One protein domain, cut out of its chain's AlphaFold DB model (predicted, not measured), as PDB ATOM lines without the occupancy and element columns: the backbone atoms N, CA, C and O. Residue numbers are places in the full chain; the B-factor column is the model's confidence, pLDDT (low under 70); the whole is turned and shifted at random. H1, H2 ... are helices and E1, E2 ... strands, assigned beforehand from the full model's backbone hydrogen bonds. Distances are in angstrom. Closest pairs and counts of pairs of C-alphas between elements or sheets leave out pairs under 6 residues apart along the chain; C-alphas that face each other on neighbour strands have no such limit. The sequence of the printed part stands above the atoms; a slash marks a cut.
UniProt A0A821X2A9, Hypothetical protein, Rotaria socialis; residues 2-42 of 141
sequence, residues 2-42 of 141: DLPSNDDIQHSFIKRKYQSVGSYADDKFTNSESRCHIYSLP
ATOM      1  N   ASP A   2     212.996 207.746 278.700       64.12
ATOM      2  CA  ASP A   2     214.434 207.492 278.609       64.12
ATOM      3  C   ASP A   2     215.154 208.835 278.769       64.12
ATOM      4  O   ASP A   2     214.852 209.787 278.042       64.12
ATOM      5  N   LEU A   3     216.002 208.962 279.790       66.19
ATOM      6  CA  LEU A   3     216.748 210.193 280.052       66.19
ATOM      7  C   LEU A   3     218.029 210.195 279.203       66.19
ATOM      8  O   LEU A   3     218.649 209.142 279.058       66.19
ATOM      9  N   PRO A   4     218.447 211.349 278.648       74.88
ATOM     10  CA  PRO A   4     219.685 211.428 277.881       74.88
ATOM     11  C   PRO A   4     220.881 211.043 278.758       74.88
ATOM     12  O   PRO A   4     220.971 211.457 279.917       74.88
ATOM     13  N   SER A   5     221.806 210.262 278.198       82.12
ATOM     14  CA  SER A   5     223.046 209.901 278.884       82.12
ATOM     15  C   SER A   5     223.945 211.128 279.089       82.12
ATOM     16  O   SER A   5     223.754 212.176 278.464       82.12
ATOM     17  N   ASN A   6     224.970 211.009 279.942       81.12
ATOM     18  CA  ASN A   6     225.961 212.079 280.100       81.12
ATOM     19  C   ASN A   6     226.623 212.436 278.762       81.12
ATOM     20  O   ASN A   6     226.815 213.618 278.480       81.12
ATOM     21  N   ASP A   7     226.897 211.442 277.920       83.44
ATOM     22  CA  ASP A   7     227.504 211.650 276.605       83.44
ATOM     23  C   ASP A   7     226.548 212.396 275.669       83.44
ATOM     24  O   ASP A   7     226.961 213.336 274.986       83.44
ATOM     25  N   ASP A   8     225.254 212.055 275.686       85.25
ATOM     26  CA  ASP A   8     224.233 212.766 274.905       85.25
ATOM     27  C   ASP A   8     224.145 214.240 275.311       85.25
ATOM     28  O   ASP A   8     224.081 215.133 274.456       85.25
ATOM     29  N   ILE A   9     224.180 214.503 276.622       85.50
ATOM     30  CA  ILE A   9     224.164 215.855 277.177       85.50
ATOM     31  C   ILE A   9     225.401 216.609 276.697       85.50
ATOM     32  O   ILE A   9     225.249 217.646 276.051       85.50
ATOM     33  N   GLN A  10     226.608 216.086 276.916       87.19
ATOM     34  CA  GLN A  10     227.857 216.743 276.514       87.19
ATOM     35  C   GLN A  10     227.914 217.001 275.001       87.19
ATOM     36  O   GLN A  10     228.198 218.123 274.564       87.19
ATOM     37  N   HIS A  11     227.544 216.012 274.181       86.19
ATOM     38  CA  HIS A  11     227.495 216.158 272.727       86.19
ATOM     39  C   HIS A  11     226.512 217.241 272.270       86.19
ATOM     40  O   HIS A  11     226.758 217.899 271.253       86.19
ATOM     41  N   SER A  12     225.415 217.465 272.999       87.88
ATOM     42  CA  SER A  12     224.443 218.509 272.658       87.88
ATOM     43  C   SER A  12     225.031 219.926 272.764       87.88
ATOM     44  O   SER A  12     224.735 220.769 271.910       87.88
ATOM     45  N   PHE A  13     225.913 220.180 273.738       86.44
ATOM     46  CA  PHE A  13     226.591 221.474 273.903       86.44
ATOM     47  C   PHE A  13     227.647 221.692 272.821       86.44
ATOM     48  O   PHE A  13     227.693 222.764 272.212       86.44
ATOM     49  N   ILE A  14     228.416 220.648 272.498       84.06
ATOM     50  CA  ILE A  14     229.415 220.688 271.421       84.06
ATOM     51  C   ILE A  14     228.747 220.988 270.073       84.06
ATOM     52  O   ILE A  14     229.187 221.876 269.343       84.06
ATOM     53  N   LYS A  15     227.628 220.318 269.753       82.56
ATOM     54  CA  LYS A  15     226.859 220.569 268.516       82.56
ATOM     55  C   LYS A  15     226.365 222.016 268.407       82.56
ATOM     56  O   LYS A  15     226.217 222.530 267.302       82.56
ATOM     57  N   ARG A  16     226.136 222.682 269.540       83.94
ATOM     58  CA  ARG A  16     225.723 224.092 269.620       83.94
ATOM     59  C   ARG A  16     226.899 225.079 269.622       83.94
ATOM     60  O   ARG A  16     226.664 226.272 269.770       83.94
ATOM     61  N   LYS A  17     228.133 224.605 269.407       84.31
ATOM     62  CA  LYS A  17     229.379 225.396 269.419       84.31
ATOM     63  C   LYS A  17     229.703 226.040 270.776       84.31
ATOM     64  O   LYS A  17     230.427 227.031 270.819       84.31
ATOM     65  N   TYR A  18     229.186 225.487 271.875       84.00
ATOM     66  CA  TYR A  18     229.649 225.861 273.212       84.00
ATOM     67  C   TYR A  18     231.015 225.232 273.514       84.00
ATOM     68  O   TYR A  18     231.454 224.302 272.834       84.00
ATOM     69  N   GLN A  19     231.687 225.756 274.544       83.56
ATOM     70  CA  GLN A  19     232.896 225.139 275.091       83.56
ATOM     71  C   GLN A  19     232.592 223.751 275.672       83.56
ATOM     72  O   GLN A  19     231.433 223.401 275.903       83.56
ATOM     73  N   SER A  20     233.647 222.962 275.897       87.44
ATOM     74  CA  SER A  20     233.523 221.634 276.499       87.44
ATOM     75  C   SER A  20     232.846 221.723 277.865       87.44
ATOM     76  O   SER A  20     233.126 222.636 278.647       87.44
ATOM     77  N   VAL A  21     231.960 220.773 278.152       89.31
ATOM     78  CA  VAL A  21     231.267 220.671 279.435       89.31
ATOM     79  C   VAL A  21     231.446 219.277 280.009       89.31
ATOM     80  O   VAL A  21     231.474 218.295 279.273       89.31
ATOM     81  N   GLY A  22     231.552 219.195 281.328       87.25
ATOM     82  CA  GLY A  22     231.331 217.969 282.072       87.25
ATOM     83  C   GLY A  22     229.871 217.905 282.495       87.25
ATOM     84  O   GLY A  22     229.217 218.934 282.685       87.25
ATOM     85  N   SER A  23     229.353 216.692 282.646       87.38
ATOM     86  CA  SER A  23     228.018 216.500 283.192       87.38
ATOM     87  C   SER A  23     227.887 215.184 283.932       87.38
ATOM     88  O   SER A  23     228.535 214.193 283.589       87.38
ATOM     89  N   TYR A  24     226.991 215.170 284.910       85.12
ATOM     90  CA  TYR A  24     226.469 213.941 285.482       85.12
ATOM     91  C   TYR A  24     224.978 214.084 285.774       85.12
ATOM     92  O   TYR A  24     224.523 215.088 286.329       85.12
ATOM     93  N   ALA A  25     224.215 213.071 285.381       82.00
ATOM     94  CA  ALA A  25     222.828 212.898 285.769       82.00
ATOM     95  C   ALA A  25     222.726 211.937 286.962       82.00
ATOM     96  O   ALA A  25     223.424 210.925 287.042       82.00
ATOM     97  N   ASP A  26     221.855 212.277 287.900       76.00
ATOM     98  CA  ASP A  26     221.385 211.427 288.979       76.00
ATOM     99  C   ASP A  26     219.888 211.190 288.780       76.00
ATOM    100  O   ASP A  26     219.048 212.030 289.112       76.00
ATOM    101  N   ASP A  27     219.562 210.047 288.190       69.62
ATOM    102  CA  ASP A  27     218.196 209.571 287.975       69.62
ATOM    103  C   ASP A  27     217.546 209.048 289.267       69.62
ATOM    104  O   ASP A  27     216.347 208.776 289.287       69.62
ATOM    105  N   LYS A  28     218.326 208.926 290.348       66.94
ATOM    106  CA  LYS A  28     217.915 208.380 291.647       66.94
ATOM    107  C   LYS A  28     218.050 209.399 292.773       66.94
ATOM    108  O   LYS A  28     218.119 209.004 293.938       66.94
ATOM    109  N   PHE A  29     218.080 210.691 292.440       63.50
ATOM    110  CA  PHE A  29     218.247 211.745 293.432       63.50
ATOM    111  C   PHE A  29     217.115 211.716 294.472       63.50
ATOM    112  O   PHE A  29     217.396 211.728 295.664       63.50
ATOM    113  N   THR A  30     215.851 211.578 294.056       62.44
ATOM    114  CA  THR A  30     214.738 211.170 294.937       62.44
ATOM    115  C   THR A  30     213.749 210.271 294.181       62.44
ATOM    116  O   THR A  30     213.867 210.088 292.973       62.44
ATOM    117  N   ASN A  31     212.735 209.720 294.866       61.28
ATOM    118  CA  ASN A  31     211.686 208.911 294.221       61.28
ATOM    119  C   ASN A  31     210.862 209.687 293.166       61.28
ATOM    120  O   ASN A  31     210.107 209.061 292.424       61.28
ATOM    121  N   SER A  32     210.978 211.020 293.100       63.81
ATOM    122  CA  SER A  32     210.232 211.872 292.163       63.81
ATOM    123  C   SER A  32     211.078 212.922 291.431       63.81
ATOM    124  O   SER A  32     210.529 213.646 290.606       63.81
ATOM    125  N   GLU A  33     212.381 213.029 291.705       68.88
ATOM    126  CA  GLU A  33     213.244 214.057 291.115       68.88
ATOM    127  C   GLU A  33     214.550 213.468 290.586       68.88
ATOM    128  O   GLU A  33     215.217 212.669 291.246       68.88
ATOM    129  N   SER A  34     214.930 213.926 289.396       73.75
ATOM    130  CA  SER A  34     216.241 213.695 288.797       73.75
ATOM    131  C   SER A  34     217.060 214.977 288.897       73.75
ATOM    132  O   SER A  34     216.527 216.073 288.712       73.75
ATOM    133  N   ARG A  35     218.364 214.861 289.137       79.62
ATOM    134  CA  ARG A  35     219.287 216.001 289.103       79.62
ATOM    135  C   ARG A  35     220.229 215.851 287.921       79.62
ATOM    136  O   ARG A  35     220.799 214.789 287.724       79.62
ATOM    137  N   CYS A  36     220.438 216.912 287.154       82.81
ATOM    138  CA  CYS A  36     221.516 216.970 286.174       82.81
ATOM    139  C   CYS A  36     222.423 218.144 286.523       82.81
ATOM    140  O   CYS A  36     221.945 219.269 286.662       82.81
ATOM    141  N   HIS A  37     223.713 217.872 286.685       86.19
ATOM    142  CA  HIS A  37     224.721 218.901 286.880       86.19
ATOM    143  C   HIS A  37     225.557 219.030 285.609       86.19
ATOM    144  O   HIS A  37     226.003 218.021 285.062       86.19
ATOM    145  N   ILE A  38     225.745 220.262 285.136       89.06
ATOM    146  CA  ILE A  38     226.489 220.590 283.915       89.06
ATOM    147  C   ILE A  38     227.425 221.747 284.247       89.06
ATOM    148  O   ILE A  38     226.998 222.736 284.840       89.06
ATOM    149  N   TYR A  39     228.692 221.632 283.865       89.38
ATOM    150  CA  TYR A  39     229.721 222.621 284.178       89.38
ATOM    151  C   TYR A  39     230.759 222.717 283.064       89.38
ATOM    152  O   TYR A  39     230.988 221.758 282.334       89.38
ATOM    153  N   SER A  40     231.408 223.872 282.927       89.56
ATOM    154  CA  SER A  40     232.457 224.089 281.925       89.56
ATOM    155  C   SER A  40     233.723 223.284 282.223       89.56
ATOM    156  O   SER A  40     234.106 223.126 283.384       89.56
ATOM    157  N   LEU A  41     234.413 222.847 281.168       88.69
ATOM    158  CA  LEU A  41     235.743 222.246 281.223       88.69
ATOM    159  C   LEU A  41     236.756 223.091 280.422       88.69
ATOM    160  O   LEU A  41     236.491 223.399 279.258       88.69
ATOM    161  N   PRO A  42     237.933 223.417 280.991       91.00
ATOM    162  CA  PRO A  42     238.319 223.181 282.386       91.00
ATOM    163  C   PRO A  42     237.462 223.998 283.365       91.00
ATOM    164  O   PRO A  42     237.051 225.117 283.056       91.00
TER     165      PRO A  42
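AT A GLANCE: This is residues 2 to 42 of the 141 residues of the protein "Hypothetical protein" of Rotaria socialis (UniProt A0A821X2A9). A two-stranded antiparallel hairpin, E1 and E2, makes most of the length, and one short helix, H1, packs alongside E1, nearer to it than to E2. After H1 the backbone folds back into the hairpin, and at the hairpin's far end residues 28 to 33 stick out as a free tip. The printed part has 41 residues with one named helix and two named strands, in the order H1, E1, E2, and the class is mixed, helices and strands. The whole is only just loose, close to compact, with a radius of gyration of the C-alphas of 11.2 A, and its outline is flat, with spans of 34 by 21 by 11 A.

HOW THE PARTS SIT: H1, residues 6 to 15, comes first, and in its backbone every O i to N i+4 pair is within hydrogen-bond range. A tight link of 5 residues joins it to E1, residues 21 to 26. H1 and E1 have 8 pairs of C-alphas within 8 A, and their closest C-alphas are those of Asn 6 and Tyr 24, 5.7 A apart; their centres are 9.8 A apart. E1 and E2, residues 35 to 40, are antiparallel neighbours and form a hairpin, with 169 degrees between their N-to-C directions. The C-alphas of Val 21 and Ser 40 face each other at 4.4 A, and those of Asp 26 and Arg 35 at 5.0 A. Across this pair, N 22 and O 39 are within hydrogen-bond range at 2.8 A, and N 26 and O 35 at 2.7 A. H1 and E2 are near each other, with 7 pairs of C-alphas within 10 A but no pair within 8 A.

IN THESE COORDINATES: H1 begins at C-alpha 6, at (225.961, 212.079, 280.100), and measures 14.4 A from first to last C-alpha, ending at Lys 15. E1 begins at C-alpha 21, at (231.267, 220.671, 279.435), and measures 16.6 A to Asp 26. E2 runs from Arg 35 over 17.0 A to C-alpha 40, at (232.457, 224.089, 281.925).

THE WHOLE: The two C-alphas farthest apart are those of Lys 17 and Asn 31, 34.6 A. From the first printed C-alpha, Asp 2, to the last, Pro 42, the distance is 28.8 A. The printed part has no cut, and neither link is long; the one from E1 to E2 is short, with 8 residues. Residues 28 to 33 of that link stand free. The mean pLDDT of the printed part is 80.3, and residues 2 to 3 and 27 to 33 are under 70, where the model's confidence is low.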